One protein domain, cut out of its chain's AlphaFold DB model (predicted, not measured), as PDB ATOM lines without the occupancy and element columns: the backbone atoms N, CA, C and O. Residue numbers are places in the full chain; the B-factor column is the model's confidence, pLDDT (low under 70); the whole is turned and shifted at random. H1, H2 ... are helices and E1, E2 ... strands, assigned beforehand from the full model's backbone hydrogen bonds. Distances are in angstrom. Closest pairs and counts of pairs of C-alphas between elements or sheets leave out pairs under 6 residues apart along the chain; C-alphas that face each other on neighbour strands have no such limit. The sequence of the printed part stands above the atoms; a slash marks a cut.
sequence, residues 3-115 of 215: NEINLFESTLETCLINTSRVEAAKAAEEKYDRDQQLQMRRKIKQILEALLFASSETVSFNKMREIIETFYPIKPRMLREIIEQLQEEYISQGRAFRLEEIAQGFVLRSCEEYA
ATOM      1  N   ASN A   3     166.136 133.639 210.713       49.56
ATOM      2  CA  ASN A   3     164.822 134.031 210.177       49.56
ATOM      3  C   ASN A   3     164.844 135.288 209.284       49.56
ATOM      4  O   ASN A   3     163.910 135.496 208.519       49.56
ATOM      5  N   GLU A   4     165.895 136.113 209.348       51.47
ATOM      6  CA  GLU A   4     166.021 137.323 208.512       51.47
ATOM      7  C   GLU A   4     166.631 137.036 207.130       51.47
ATOM      8  O   GLU A   4     166.337 137.742 206.170       51.47
ATOM      9  N   ILE A   5     167.419 135.962 206.999       55.09
ATOM     10  CA  ILE A   5     168.086 135.586 205.739       55.09
ATOM     11  C   ILE A   5     167.067 135.032 204.723       55.09
ATOM     12  O   ILE A   5     167.092 135.414 203.556       55.09
ATOM     13  N   ASN A   6     166.096 134.229 205.179       52.75
ATOM     14  CA  ASN A   6     165.041 133.652 204.326       52.75
ATOM     15  C   ASN A   6     164.057 134.691 203.763       52.75
ATOM     16  O   ASN A   6     163.472 134.482 202.701       52.75
ATOM     17  N   LEU A   7     163.858 135.814 204.458       54.88
ATOM     18  CA  LEU A   7     162.977 136.877 203.976       54.88
ATOM     19  C   LEU A   7     163.641 137.667 202.835       54.88
ATOM     20  O   LEU A   7     162.966 138.052 201.884       54.88
ATOM     21  N   PHE A   8     164.964 137.854 202.897       54.50
ATOM     22  CA  PHE A   8     165.728 138.604 201.899       54.50
ATOM     23  C   PHE A   8     165.839 137.852 200.562       54.50
ATOM     24  O   PHE A   8     165.582 138.443 199.512       54.50
ATOM     25  N   GLU A   9     166.121 136.543 200.578       56.50
ATOM     26  CA  GLU A   9     166.139 135.716 199.357       56.50
ATOM     27  C   GLU A   9     164.757 135.636 198.686       56.50
ATOM     28  O   GLU A   9     164.651 135.843 197.478       56.50
ATOM     29  N   SER A  10     163.679 135.478 199.467       54.31
ATOM     30  CA  SER A  10     162.301 135.505 198.955       54.31
ATOM     31  C   SER A  10     161.945 136.857 198.329       54.31
ATOM     32  O   SER A  10     161.323 136.907 197.263       54.31
ATOM     33  N   THR A  11     162.371 137.974 198.932       55.72
ATOM     34  CA  THR A  11     162.152 139.302 198.341       55.72
ATOM     35  C   THR A  11     162.950 139.520 197.059       55.72
ATOM     36  O   THR A  11     162.417 140.138 196.142       55.72
ATOM     37  N   LEU A  12     164.172 138.987 196.947       58.03
ATOM     38  CA  LEU A  12     164.993 139.082 195.734       58.03
ATOM     39  C   LEU A  12     164.410 138.248 194.585       58.03
ATOM     40  O   LEU A  12     164.315 138.753 193.467       58.03
ATOM     41  N   GLU A  13     163.931 137.030 194.856       58.25
ATOM     42  CA  GLU A  13     163.215 136.211 193.867       58.25
ATOM     43  C   GLU A  13     161.904 136.873 193.426       58.25
ATOM     44  O   GLU A  13     161.624 136.978 192.232       58.25
ATOM     45  N   THR A  14     161.127 137.409 194.371       57.94
ATOM     46  CA  THR A  14     159.877 138.122 194.063       57.94
ATOM     47  C   THR A  14     160.137 139.404 193.261       57.94
ATOM     48  O   THR A  14     159.346 139.759 192.385       57.94
ATOM     49  N   CYS A  15     161.261 140.089 193.507       51.47
ATOM     50  CA  CYS A  15     161.674 141.266 192.743       51.47
ATOM     51  C   CYS A  15     162.071 140.887 191.310       51.47
ATOM     52  O   CYS A  15     161.524 141.465 190.378       51.47
ATOM     53  N   LEU A  16     162.915 139.863 191.118       58.66
ATOM     54  CA  LEU A  16     163.347 139.371 189.797       58.66
ATOM     55  C   LEU A  16     162.175 138.848 188.941       58.66
ATOM     56  O   LEU A  16     162.106 139.093 187.731       58.66
ATOM     57  N   ILE A  17     161.207 138.174 189.567       58.34
ATOM     58  CA  ILE A  17     159.971 137.719 188.913       58.34
ATOM     59  C   ILE A  17     159.085 138.914 188.523       58.34
ATOM     60  O   ILE A  17     158.459 138.904 187.461       58.34
ATOM     61  N   ASN A  18     159.045 139.973 189.333       60.31
ATOM     62  CA  ASN A  18     158.322 141.196 188.984       60.31
ATOM     63  C   ASN A  18     159.025 141.998 187.880       60.31
ATOM     64  O   ASN A  18     158.344 142.499 186.990       60.31
ATOM     65  N   THR A  19     160.360 142.080 187.866       59.38
ATOM     66  CA  THR A  19     161.116 142.770 186.804       59.38
ATOM     67  C   THR A  19     160.918 142.092 185.446       59.38
ATOM     68  O   THR A  19     160.558 142.761 184.482       59.38
ATOM     69  N   SER A  20     161.016 140.759 185.382       62.31
ATOM     70  CA  SER A  20     160.778 139.993 184.144       62.31
ATOM     71  C   SER A  20     159.326 140.061 183.643       62.31
ATOM     72  O   SER A  20     159.088 140.117 182.437       62.31
ATOM     73  N   ARG A  21     158.332 140.127 184.544       61.97
ATOM     74  CA  ARG A  21     156.918 140.344 184.175       61.97
ATOM     75  C   ARG A  21     156.651 141.760 183.664       61.97
ATOM     76  O   ARG A  21     155.863 141.915 182.736       61.97
ATOM     77  N   VAL A  22     157.304 142.776 184.232       67.56
ATOM     78  CA  VAL A  22     157.211 144.173 183.769       67.56
ATOM     79  C   VAL A  22     157.880 144.349 182.403       67.56
ATOM     80  O   VAL A  22     157.331 145.030 181.541       67.56
ATOM     81  N   GLU A  23     159.023 143.704 182.169       71.62
ATOM     82  CA  GLU A  23     159.693 143.694 180.861       71.62
ATOM     83  C   GLU A  23     158.862 142.968 179.795       71.62
ATOM     84  O   GLU A  23     158.687 143.489 178.694       71.62
ATOM     85  N   ALA A  24     158.268 141.817 180.128       68.62
ATOM     86  CA  ALA A  24     157.367 141.099 179.226       68.62
ATOM     87  C   ALA A  24     156.079 141.889 178.919       68.62
ATOM     88  O   ALA A  24     155.593 141.850 177.788       68.62
ATOM     89  N   ALA A  25     155.541 142.628 179.895       68.50
ATOM     90  CA  ALA A  25     154.381 143.499 179.703       68.50
ATOM     91  C   ALA A  25     154.706 144.710 178.812       68.50
ATOM     92  O   ALA A  25     153.949 144.992 177.885       68.50
ATOM     93  N   LYS A  26     155.862 145.360 179.012       73.31
ATOM     94  CA  LYS A  26     156.347 146.437 178.129       73.31
ATOM     95  C   LYS A  26     156.572 145.951 176.700       73.31
ATOM     96  O   LYS A  26     156.125 146.595 175.761       73.31
ATOM     97  N   ALA A  27     157.196 144.785 176.528       72.31
ATOM     98  CA  ALA A  27     157.390 144.192 175.207       72.31
ATOM     99  C   ALA A  27     156.052 143.851 174.516       72.31
ATOM    100  O   ALA A  27     155.950 143.919 173.290       72.31
ATOM    101  N   ALA A  28     155.018 143.491 175.284       72.38
ATOM    102  CA  ALA A  28     153.676 143.245 174.761       72.38
ATOM    103  C   ALA A  28     152.949 144.544 174.359       72.38
ATOM    104  O   ALA A  28     152.320 144.565 173.300       72.38
ATOM    105  N   GLU A  29     153.071 145.620 175.143       70.19
ATOM    106  CA  GLU A  29     152.559 146.957 174.791       70.19
ATOM    107  C   GLU A  29     153.248 147.516 173.540       70.19
ATOM    108  O   GLU A  29     152.576 147.905 172.587       70.19
ATOM    109  N   GLU A  30     154.581 147.456 173.471       74.12
ATOM    110  CA  GLU A  30     155.353 147.899 172.301       74.12
ATOM    111  C   GLU A  30     154.976 147.123 171.031       74.12
ATOM    112  O   GLU A  30     154.912 147.683 169.931       74.12
ATOM    113  N   LYS A  31     154.702 145.821 171.167       73.88
ATOM    114  CA  LYS A  31     154.239 144.988 170.056       73.88
ATOM    115  C   LYS A  31     152.833 145.388 169.597       73.88
ATOM    116  O   LYS A  31     152.606 145.477 168.391       73.88
ATOM    117  N   TYR A  32     151.921 145.658 170.530       74.06
ATOM    118  CA  TYR A  32     150.562 146.102 170.220       74.06
ATOM    119  C   TYR A  32     150.555 147.450 169.488       74.06
ATOM    120  O   TYR A  32     149.918 147.578 168.439       74.06
ATOM    121  N   ASP A  33     151.328 148.423 169.970       79.00
ATOM    122  CA  ASP A  33     151.456 149.737 169.331       79.00
ATOM    123  C   ASP A  33     152.064 149.636 167.927       79.00
ATOM    124  O   ASP A  33     151.612 150.300 166.988       79.00
ATOM    125  N   ARG A  34     153.047 148.748 167.741       82.50
ATOM    126  CA  ARG A  34     153.659 148.488 166.432       82.50
ATOM    127  C   ARG A  34     152.671 147.885 165.437       82.50
ATOM    128  O   ARG A  34     152.642 148.307 164.278       82.50
ATOM    129  N   ASP A  35     151.863 146.923 165.871       84.19
ATOM    130  CA  ASP A  35     150.850 146.285 165.028       84.19
ATOM    131  C   ASP A  35     149.750 147.285 164.634       84.19
ATOM    132  O   ASP A  35     149.370 147.353 163.461       84.19
ATOM    133  N   GLN A  36     149.303 148.126 165.572       83.88
ATOM    134  CA  GLN A  36     148.363 149.221 165.304       83.88
ATOM    135  C   GLN A  36     148.931 150.221 164.293       83.88
ATOM    136  O   GLN A  36     148.275 150.577 163.310       83.88
ATOM    137  N   GLN A  37     150.191 150.624 164.468       85.19
ATOM    138  CA  GLN A  37     150.860 151.527 163.539       85.19
ATOM    139  C   GLN A  37     150.987 150.911 162.137       85.19
ATOM    140  O   GLN A  37     150.789 151.602 161.132       85.19
ATOM    141  N   LEU A  38     151.276 149.611 162.043       88.62
ATOM    142  CA  LEU A  38     151.349 148.893 160.772       88.62
ATOM    143  C   LEU A  38     149.982 148.849 160.072       88.62
ATOM    144  O   LEU A  38     149.898 149.092 158.865       88.62
ATOM    145  N   GLN A  39     148.913 148.569 160.819       89.75
ATOM    146  CA  GLN A  39     147.546 148.567 160.295       89.75
ATOM    147  C   GLN A  39     147.133 149.954 159.796       89.75
ATOM    148  O   GLN A  39     146.606 150.070 158.687       89.75
ATOM    149  N   MET A  40     147.449 151.007 160.555       90.19
ATOM    150  CA  MET A  40     147.216 152.390 160.147       90.19
ATOM    151  C   MET A  40     147.955 152.718 158.844       90.19
ATOM    152  O   MET A  40     147.334 153.187 157.892       90.19
ATOM    153  N   ARG A  41     149.258 152.409 158.742       93.06
ATOM    154  CA  ARG A  41     150.036 152.648 157.509       93.06
ATOM    155  C   ARG A  41     149.439 151.910 156.309       93.06
ATOM    156  O   ARG A  41     149.323 152.496 155.237       93.06
ATOM    157  N   ARG A  42     149.013 150.654 156.483       93.69
ATOM    158  CA  ARG A  42     148.331 149.880 155.428       93.69
ATOM    159  C   ARG A  42     147.023 150.537 154.990       93.69
ATOM    160  O   ARG A  42     146.766 150.618 153.794       93.69
ATOM    161  N   LYS A  43     146.214 151.027 155.932       94.62
ATOM    162  CA  LYS A  43     144.967 151.734 155.609       94.62
ATOM    163  C   LYS A  43     145.220 153.028 154.848       94.62
ATOM    164  O   LYS A  43     144.552 153.273 153.850       94.62
ATOM    165  N   ILE A  44     146.228 153.797 155.249       95.19
ATOM    166  CA  ILE A  44     146.614 155.026 154.548       95.19
ATOM    167  C   ILE A  44     147.071 154.721 153.115       95.19
ATOM    168  O   ILE A  44     146.635 155.407 152.197       95.19
ATOM    169  N   LYS A  45     147.864 153.661 152.895       95.44
ATOM    170  CA  LYS A  45     148.233 153.212 151.537       95.44
ATOM    171  C   LYS A  45     147.009 152.907 150.672       95.44
ATOM    172  O   LYS A  45     146.937 153.378 149.546       95.44
ATOM    173  N   GLN A  46     146.031 152.179 151.215       95.50
ATOM    174  CA  GLN A  46     144.783 151.863 150.502       95.50
ATOM    175  C   GLN A  46     143.987 153.122 150.140       95.50
ATOM    176  O   GLN A  46     143.440 153.210 149.045       95.50
ATOM    177  N   ILE A  47     143.928 154.102 151.046       95.75
ATOM    178  CA  ILE A  47     143.254 155.381 150.793       95.75
ATOM    179  C   ILE A  47     143.989 156.159 149.700       95.75
ATOM    180  O   ILE A  47     143.347 156.642 148.774       95.75
ATOM    181  N   LEU A  48     145.320 156.250 149.771       95.62
ATOM    182  CA  LEU A  48     146.137 156.903 148.745       95.62
ATOM    183  C   LEU A  48     145.930 156.265 147.371       95.62
ATOM    184  O   LEU A  48     145.675 156.981 146.407       95.62
ATOM    185  N   GLU A  49     145.982 154.936 147.289       95.38
ATOM    186  CA  GLU A  49     145.725 154.197 146.052       95.38
ATOM    187  C   GLU A  49     144.327 154.500 145.502       95.38
ATOM    188  O   GLU A  49     144.193 154.813 144.323       95.38
ATOM    189  N   ALA A  50     143.299 154.502 146.356       95.75
ATOM    190  CA  ALA A  50     141.936 154.829 145.947       95.75
ATOM    191  C   ALA A  50     141.803 156.273 145.431       95.75
ATOM    192  O   ALA A  50     141.151 156.498 144.412       95.75
ATOM    193  N   LEU A  51     142.436 157.244 146.099       95.50
ATOM    194  CA  LEU A  51     142.431 158.647 145.676       95.50
ATOM    195  C   LEU A  51     143.128 158.829 144.324       95.50
ATOM    196  O   LEU A  51     142.591 159.484 143.433       95.50
ATOM    197  N   LEU A  52     144.308 158.230 144.165       95.06
ATOM    198  CA  LEU A  52     145.103 158.324 142.944       95.06
ATOM    199  C   LEU A  52     144.456 157.583 141.772       95.06
ATOM    200  O   LEU A  52     144.565 158.032 140.638       95.06
ATOM    201  N   PHE A  53     143.775 156.468 142.038       95.06
ATOM    202  CA  PHE A  53     143.047 155.707 141.027       95.06
ATOM    203  C   PHE A  53     141.766 156.413 140.570       95.06
ATOM    204  O   PHE A  53     141.415 156.358 139.394       95.06
ATOM    205  N   ALA A  54     141.059 157.077 141.491       94.62
ATOM    206  CA  ALA A  54     139.843 157.821 141.173       94.62
ATOM    207  C   ALA A  54     140.125 159.151 140.455       94.62
ATOM    208  O   ALA A  54     139.256 159.656 139.742       94.62
ATOM    209  N   SER A  55     141.311 159.732 140.648       92.44
ATOM    210  CA  SER A  55     141.694 160.997 140.025       92.44
ATOM    211  C   SER A  55     142.112 160.808 138.566       92.44
ATOM    212  O   SER A  55     142.954 159.972 138.250       92.44
ATOM    213  N   SER A  56     141.579 161.640 137.669       83.06
ATOM    214  CA  SER A  56     142.060 161.757 136.285       83.06
ATOM    215  C   SER A  56     143.263 162.694 136.136       83.06
ATOM    216  O   SER A  56     143.870 162.744 135.068       83.06
ATOM    217  N   GLU A  57     143.588 163.451 137.185       88.25
ATOM    218  CA  GLU A  57     144.633 164.477 137.210       88.25
ATOM    219  C   GLU A  57     145.638 164.226 138.346       88.25
ATOM    220  O   GLU A  57     145.422 163.390 139.230       88.25
ATOM    221  N   THR A  58     146.751 164.958 138.341       91.44
ATOM    222  CA  THR A  58     147.757 164.898 139.411       91.44
ATOM    223  C   THR A  58     147.176 165.390 140.734       91.44
ATOM    224  O   THR A  58     146.657 166.504 140.813       91.44
ATOM    225  N   VAL A  59     147.319 164.606 141.803       94.12
ATOM    226  CA  VAL A  59     146.864 164.991 143.144       94.12
ATOM    227  C   VAL A  59     148.036 165.572 143.927       94.12
ATOM    228  O   VAL A  59     149.046 164.902 144.142       94.12
ATOM    229  N   SER A  60     147.927 166.822 144.379       94.12
ATOM    230  CA  SER A  60     149.011 167.462 145.135       94.12
ATOM    231  C   SER A  60     149.253 166.782 146.487       94.12
ATOM    232  O   SER A  60     148.322 166.302 147.144       94.12
ATOM    233  N   PHE A  61     150.508 166.795 146.950       93.69
ATOM    234  CA  PHE A  61     150.868 166.275 148.276       93.69
ATOM    235  C   PHE A  61     150.023 166.908 149.389       93.69
ATOM    236  O   PHE A  61     149.532 166.218 150.283       93.69
ATOM    237  N   ASN A  62     149.817 168.225 149.309       93.44
ATOM    238  CA  ASN A  62     149.030 168.971 150.287       93.44
ATOM    239  C   ASN A  62     147.567 168.520 150.305       93.44
ATOM    240  O   ASN A  62     146.995 168.404 151.387       93.44
ATOM    241  N   LYS A  63     146.979 168.213 149.139       94.06
ATOM    242  CA  LYS A  63     145.589 167.757 149.071       94.06
ATOM    243  C   LYS A  63     145.414 166.360 149.655       94.06
ATOM    244  O   LYS A  63     144.490 166.136 150.432       94.06
ATOM    245  N   MET A  64     146.324 165.435 149.339       94.69
ATOM    246  CA  MET A  64     146.320 164.102 149.954       94.69
ATOM    247  C   MET A  64     146.478 164.195 151.472       94.69
ATOM    248  O   MET A  64     145.768 163.513 152.207       94.69
ATOM    249  N   ARG A  65     147.373 165.075 151.941       94.88
ATOM    250  CA  ARG A  65     147.584 165.308 153.369       94.88
ATOM    251  C   ARG A  65     146.313 165.796 154.062       94.88
ATOM    252  O   ARG A  65     145.922 165.188 155.046       94.88
ATOM    253  N   GLU A  66     145.665 166.829 153.526       94.69
ATOM    254  CA  GLU A  66     144.415 167.391 154.063       94.69
ATOM    255  C   GLU A  66     143.328 166.311 154.231       94.69
ATOM    256  O   GLU A  66     142.699 166.198 155.285       94.69
ATOM    257  N   ILE A  67     143.149 165.465 153.211       94.75
ATOM    258  CA  ILE A  67     142.152 164.388 153.235       94.75
ATOM    259  C   ILE A  67     142.506 163.343 154.299       94.75
ATOM    260  O   ILE A  67     141.642 162.929 155.066       94.75
ATOM    261  N   ILE A  68     143.768 162.913 154.370       94.44
ATOM    262  CA  ILE A  68     144.194 161.861 155.305       94.44
ATOM    263  C   ILE A  68     144.167 162.358 156.750       94.44
ATOM    264  O   ILE A  68     143.694 161.627 157.620       94.44
ATOM    265  N   GLU A  69     144.610 163.594 157.003       93.00
ATOM    266  CA  GLU A  69     144.601 164.228 158.330       93.00
ATOM    267  C   GLU A  69     143.189 164.308 158.932       93.00
ATOM    268  O   GLU A  69     143.047 164.294 160.153       93.00
ATOM    269  N   THR A  70     142.144 164.303 158.097       92.38
ATOM    270  CA  THR A  70     140.743 164.266 158.546       92.38
ATOM    271  C   THR A  70     140.385 162.954 159.263       92.38
ATOM    272  O   THR A  70     139.524 162.946 160.140       92.38
ATOM    273  N   PHE A  71     141.042 161.842 158.915       90.81
ATOM    274  CA  PHE A  71     140.750 160.510 159.466       90.81
ATOM    275  C   PHE A  71     141.856 159.980 160.381       90.81
ATOM    276  O   PHE A  71     141.575 159.232 161.317       90.81
ATOM    277  N   TYR A  72     143.110 160.346 160.111       90.06
ATOM    278  CA  TYR A  72     144.281 159.847 160.819       90.06
ATOM    279  C   TYR A  72     145.263 160.988 161.101       90.06
ATOM    280  O   TYR A  72     145.723 161.636 160.160       90.06
ATOM    281  N   PRO A  73     145.671 161.211 162.363       86.88
ATOM    282  CA  PRO A  73     146.709 162.185 162.664       86.88
ATOM    283  C   PRO A  73     148.047 161.689 162.107       86.88
ATOM    284  O   PRO A  73     148.628 160.723 162.606       86.88
ATOM    285  N   ILE A  74     148.554 162.351 161.068       90.38
ATOM    286  CA  ILE A  74     149.803 161.970 160.408       90.38
ATOM    287  C   ILE A  74     150.743 163.164 160.268       90.38
ATOM    288  O   ILE A  74     150.342 164.278 159.959       90.38
ATOM    289  N   LYS A  75     152.040 162.928 160.489       92.50
ATOM    290  CA  LYS A  75     153.074 163.938 160.235       92.50
ATOM    291  C   LYS A  75     153.418 163.966 158.737       92.50
ATOM    292  O   LYS A  75     153.544 162.893 158.146       92.50
ATOM    293  N   PRO A  76     153.727 165.134 158.140       92.88
ATOM    294  CA  PRO A  76     154.074 165.230 156.718       92.88
ATOM    295  C   PRO A  76     155.211 164.295 156.278       92.88
ATOM    296  O   PRO A  76     155.144 163.698 155.210       92.88
ATOM    297  N   ARG A  77     156.241 164.119 157.120       94.56
ATOM    298  CA  ARG A  77     157.353 163.191 156.842       94.56
ATOM    299  C   ARG A  77     156.877 161.745 156.705       94.56
ATOM    300  O   ARG A  77     157.239 161.076 155.750       94.56
ATOM    301  N   MET A  78     156.003 161.306 157.609       92.88
ATOM    302  CA  MET A  78     155.459 159.950 157.591       92.88
ATOM    303  C   MET A  78     154.597 159.707 156.350       92.88
ATOM    304  O   MET A  78     154.662 158.633 155.766       92.88
ATOM    305  N   LEU A  79     153.811 160.699 155.921       94.38
ATOM    306  CA  LEU A  79     153.026 160.574 154.693       94.38
ATOM    307  C   LEU A  79     153.930 160.402 153.465       94.38
ATOM    308  O   LEU A  79     153.657 159.550 152.624       94.38
ATOM    309  N   ARG A  80     155.025 161.167 153.389       94.75
ATOM    310  CA  ARG A  80     156.010 161.046 152.306       94.75
ATOM    311  C   ARG A  80     156.658 159.660 152.275       94.75
ATOM    312  O   ARG A  80     156.648 159.033 151.226       94.75
ATOM    313  N   GLU A  81     157.086 159.141 153.425       95.38
ATOM    314  CA  GLU A  81     157.609 157.768 153.528       95.38
ATOM    315  C   GLU A  81     156.591 156.718 153.057       95.38
ATOM    316  O   GLU A  81     156.957 155.717 152.450       95.38
ATOM    317  N   ILE A  82     155.303 156.897 153.372       95.50
ATOM    318  CA  ILE A  82     154.256 155.958 152.947       95.50
ATOM    319  C   ILE A  82     154.093 155.978 151.423       95.50
ATOM    320  O   ILE A  82     153.920 154.915 150.829       95.50
ATOM    321  N   ILE A  83     154.153 157.160 150.806       95.75
ATOM    322  CA  ILE A  83     154.083 157.325 149.349       95.75
ATOM    323  C   ILE A  83     155.302 156.686 148.675       95.75
ATOM    324  O   ILE A  83     155.131 155.921 147.732       95.75
ATOM    325  N   GLU A  84     156.510 156.936 149.183       95.62
ATOM    326  CA  GLU A  84     157.754 156.331 148.675       95.62
ATOM    327  C   GLU A  84     157.699 154.798 148.761       95.62
ATOM    328  O   GLU A  84     157.950 154.102 147.780       95.62
ATOM    329  N   GLN A  85     157.240 154.255 149.892       95.38
ATOM    330  CA  GLN A  85     157.024 152.813 150.036       95.38
ATOM    331  C   GLN A  85     156.001 152.270 149.031       95.38
ATOM    332  O   GLN A  85     156.161 151.159 148.537       95.38
ATOM    333  N   LEU A  86     154.937 153.023 148.738       95.25
ATOM    334  CA  LEU A  86     153.929 152.614 147.758       95.25
ATOM    335  C   LEU A  86     154.515 152.589 146.333       95.25
ATOM    336  O   LEU A  86     154.232 151.667 145.570       95.25
ATOM    337  N   GLN A  87     155.380 153.552 145.993       94.94
ATOM    338  CA  GLN A  87     156.120 153.563 144.726       94.94
ATOM    339  C   GLN A  87     157.005 152.317 144.580       94.94
ATOM    340  O   GLN A  87     156.940 151.627 143.561       94.94
ATOM    341  N   GLU A  88     157.795 152.001 145.607       95.25
ATOM    342  CA  GLU A  88     158.666 150.820 145.634       95.25
ATOM    343  C   GLU A  88     157.873 149.506 145.562       95.25
ATOM    344  O   GLU A  88     158.269 148.565 144.867       95.25
ATOM    345  N   GLU A  89     156.723 149.431 146.236       94.94
ATOM    346  CA  GLU A  89     155.829 148.272 146.192       94.94
ATOM    347  C   GLU A  89     155.291 148.021 144.779       94.94
ATOM    348  O   GLU A  89     155.311 146.882 144.315       94.94
ATOM    349  N   TYR A  90     154.863 149.057 144.051       95.00
ATOM    350  CA  TYR A  90     154.391 148.883 142.673       95.00
ATOM    351  C   TYR A  90     155.493 148.416 141.720       95.00
ATOM    352  O   TYR A  90     155.238 147.562 140.866       95.00
ATOM    353  N   ILE A  91     156.718 148.919 141.898       92.62
ATOM    354  CA  ILE A  91     157.879 148.507 141.101       92.62
ATOM    355  C   ILE A  91     158.253 147.052 141.412       92.62
ATOM    356  O   ILE A  91     158.362 146.234 140.500       92.62
ATOM    357  N   SER A  92     158.411 146.705 142.691       94.00
ATOM    358  CA  SER A  92     158.832 145.362 143.123       94.00
ATOM    359  C   SER A  92     157.810 144.270 142.804       94.00
ATOM    360  O   SER A  92     158.189 143.133 142.533       94.00
ATOM    361  N   GLN A  93     156.518 144.605 142.779       94.88
ATOM    362  CA  GLN A  93     155.449 143.685 142.383       94.88
ATOM    363  C   GLN A  93     155.311 143.518 140.861       94.88
ATOM    364  O   GLN A  93     154.487 142.713 140.426       94.88
ATOM    365  N   GLY A  94     156.056 144.275 140.047       92.06
ATOM    366  CA  GLY A  94     155.955 144.212 138.586       92.06
ATOM    367  C   GLY A  94     154.584 144.647 138.059       92.06
ATOM    368  O   GLY A  94     154.043 144.026 137.144       92.06
ATOM    369  N   ARG A  95     153.976 145.679 138.663       94.31
ATOM    370  CA  ARG A  95     152.683 146.212 138.206       94.31
ATOM    371  C   ARG A  95     152.821 146.889 136.839       94.31
ATOM    372  O   ARG A  95     153.865 147.436 136.498       94.31
ATOM    373  N   ALA A  96     151.726 146.908 136.076       94.69
ATOM    374  CA  ALA A  96     151.661 147.566 134.765       94.69
ATOM    375  C   ALA A  96     151.512 149.103 134.842       94.69
ATOM    376  O   ALA A  96     151.358 149.776 133.820       94.69
ATOM    377  N   PHE A  97     151.539 149.656 136.053       94.56
ATOM    378  CA  PHE A  97     151.476 151.082 136.334       94.56
ATOM    379  C   PHE A  97     152.470 151.452 137.438       94.56
ATOM    380  O   PHE A  97     152.873 150.606 138.239       94.56
ATOM    381  N   ARG A  98     152.843 152.729 137.486       94.00
ATOM    382  CA  ARG A  98     153.751 153.320 138.470       94.00
ATOM    383  C   ARG A  98     153.134 154.581 139.045       94.00
ATOM    384  O   ARG A  98     152.313 155.234 138.404       94.00
ATOM    385  N   LEU A  99     153.550 154.908 140.260       94.88
ATOM    386  CA  LEU A  99     153.206 156.157 140.915       94.88
ATOM    387  C   LEU A  99     154.327 157.168 140.659       94.88
ATOM    388  O   LEU A  99     155.429 157.021 141.181       94.88
ATOM    389  N   GLU A 100     154.044 158.183 139.852       92.31
ATOM    390  CA  GLU A 100     155.001 159.225 139.473       92.31
ATOM    391  C   GLU A 100     154.663 160.542 140.169       92.31
ATOM    392  O   GLU A 100     153.494 160.857 140.399       92.31
ATOM    393  N   GLU A 101     155.700 161.310 140.505       92.81
ATOM    394  CA  GLU A 101     155.553 162.703 140.915       92.81
ATOM    395  C   GLU A 101     155.644 163.571 139.652       92.81
ATOM    396  O   GLU A 101     156.601 163.447 138.890       92.81
ATOM    397  N   ILE A 102     154.634 164.399 139.396       91.44
ATOM    398  CA  ILE A 102     154.535 165.297 138.239       91.44
ATOM    399  C   ILE A 102     153.936 166.604 138.735       91.44
ATOM    400  O   ILE A 102     152.938 166.588 139.453       91.44
ATOM    401  N   ALA A 103     154.531 167.730 138.346       88.12
ATOM    402  CA  ALA A 103     154.016 169.055 138.658       88.12
ATOM    403  C   ALA A 103     153.728 169.229 140.171       88.12
ATOM    404  O   ALA A 103     152.675 169.733 140.566       88.12
ATOM    405  N   GLN A 104     154.653 168.771 141.029       86.12
ATOM    406  CA  GLN A 104     154.529 168.754 142.505       86.12
ATOM    407  C   GLN A 104     153.311 167.976 143.059       86.12
ATOM    408  O   GLN A 104     152.926 168.119 144.227       86.12
ATOM    409  N   GLY A 105     152.686 167.147 142.229       91.62
ATOM    410  CA  GLY A 105     151.631 166.215 142.593       91.62
ATOM    411  C   GLY A 105     151.996 164.785 142.234       91.62
ATOM    412  O   GLY A 105     153.065 164.515 141.703       91.62
ATOM    413  N   PHE A 106     151.100 163.861 142.545       94.81
ATOM    414  CA  PHE A 106     151.277 162.434 142.331       94.81
ATOM    415  C   PHE A 106     150.183 161.900 141.415       94.81
ATOM    416  O   PHE A 106     149.028 162.321 141.503       94.81
ATOM    417  N   VAL A 107     150.539 160.968 140.535       94.62
ATOM    418  CA  VAL A 107     149.604 160.346 139.594       94.62
ATOM    419  C   VAL A 107     150.017 158.913 139.277       94.62
ATOM    420  O   VAL A 107     151.204 158.583 139.249       94.62
ATOM    421  N   LEU A 108     149.029 158.052 139.029       94.69
ATOM    422  CA  LEU A 108     149.264 156.711 138.506       94.69
ATOM    423  C   LEU A 108     149.360 156.764 136.982       94.69
ATOM    424  O   LEU A 108     148.436 157.217 136.307       94.69
ATOM    425  N   ARG A 109     150.469 156.276 136.427       91.94
ATOM    426  CA  ARG A 109     150.681 156.180 134.977       91.94
ATOM    427  C   ARG A 109     151.046 154.766 134.577       91.94
ATOM    428  O   ARG A 109     151.677 154.038 135.334       91.94
ATOM    429  N   SER A 110     150.630 154.363 133.383       93.38
ATOM    430  CA  SER A 110     151.028 153.076 132.818       93.38
ATOM    431  C   SER A 110     152.524 153.066 132.530       93.38
ATOM    432  O   SER A 110     153.063 154.074 132.070       93.38
ATOM    433  N   CYS A 111     153.173 151.922 132.728       93.44
ATOM    434  CA  CYS A 111     154.584 151.798 132.386       93.44
ATOM    435  C   CYS A 111     154.799 151.942 130.866       93.44
ATOM    436  O   CYS A 111     153.927 151.585 130.063       93.44
ATOM    437  N   GLU A 112     155.959 152.470 130.473       90.50
ATOM    438  CA  GLU A 112     156.292 152.772 129.075       90.50
ATOM    439  C   GLU A 112     156.271 151.523 128.181       90.50
ATOM    440  O   GLU A 112     155.865 151.599 127.020       90.50
ATOM    441  N   GLU A 113     156.593 150.350 128.735       93.50
ATOM    442  CA  GLU A 113     156.589 149.071 128.019       93.50
ATOM    443  C   GLU A 113     155.202 148.731 127.435       93.50
ATOM    444  O   GLU A 113     155.096 148.017 126.437       93.50
ATOM    445  N   TYR A 114     154.127 149.278 128.016       93.75
ATOM    446  CA  TYR A 114     152.750 149.058 127.567       93.75
ATOM    447  C   TYR A 114     152.226 150.137 126.608       93.75
ATOM    448  O   TYR A 114     151.104 150.018 126.100       93.75
ATOM    449  N   ALA A 115     153.018 151.174 126.312       90.81
ATOM    450  CA  ALA A 115     152.605 152.288 125.461       90.81
ATOM    451  C   ALA A 115     152.066 151.858 124.077       90.81
ATOM    452  O   ALA A 115     151.035 152.405 123.673       90.81
TER     453      ALA A 115
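Overview. This is residues 3 to 115 of the 215 residues of the protein "Segregation and condensation protein B" of Parachlamydia acanthamoebae (strain UV7) (UniProt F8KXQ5). One very long helix, H1, sticks out as an arm with its residues 5 to 39 from a small compact body built round its other end. In that body H2 and H3 pack on the last part of H1, H3 crossing it, and the hairpin of E1 and E2 lies beside H3 and the end of H1, with the short H4 after it at the tip. The printed part has 113 residues, with four named helices and two named strands in the order H1, H2, H3, E1, E2, H4; the sheet, E1 - E2, is antiparallel and the class is mostly helix. The whole is extended, with a radius of gyration of the C-alphas of 24.0 A and spans of 87 by 31 by 18 A, the arm making the length.

Along the chain. H1, residues 5 to 54, begins at C-alpha 5 (168.086, 135.586, 205.739) and runs 73.9 A to C-alpha 54 (139.843, 157.821, 141.173). H2 is residues 61 to 69, 12.0 A long. H3, residues 76 to 92, measures 24.5 A. E1, residues 97 to 102, is 14.7 A long, and E2, residues 105 to 110, is 16.4 A long. H4, residues 112 to 115, measures 5.2 A and ends at C-alpha 115 (152.605, 152.288, 125.461).

Arrangement. H1 touches H2 with its residues 44 to 51 alone, at a steep tilt of 53 degrees, opposite ways; the closest C-alphas, of Ile 44 and Ile 68, are 7.3 A apart. H1 touches H3 with residues 41 to 48 alone, and H3 touches H1 with residues 82 to 86 alone; the closest C-alphas are those of Lys 45 and Ile 82, 6.8 A apart, and the lines are only just about perpendicular, at 71 degrees. H2 and H3 are close but not clearly touching, the closest C-alphas being those of Arg 65 and Pro 76, 7.3 A. The closest C-alphas of H3 and E1 are those of Gln 87 and Leu 99, 5.5 A; those of H1 and E2 are of Leu 52 and Val 107, 6.0 A. E1 and E2 form a hairpin, with N 98 and O 109 at 2.8 A and N 107 and O 100 at 3.0 A, within hydrogen-bond range. Residues 59 to 60 pair antiparallel with residues 105 to 106 of E2. H4 touches no helix. In H1, H2 and H3 every O i to N i+4 pair is within hydrogen-bond range; H4 is too short for such a pair.

Size, cuts and confidence. The two C-alphas farthest apart, of Asn 3 and Ala 115, are 87.5 A apart. Residues 3 to 39 stand free; the body without them spans 38 by 23 by 19 A. The printed part has no cut, and no link is long. The mean pLDDT of the printed part is 84.5, with residues 3 to 22 and 24 to 25 under 70.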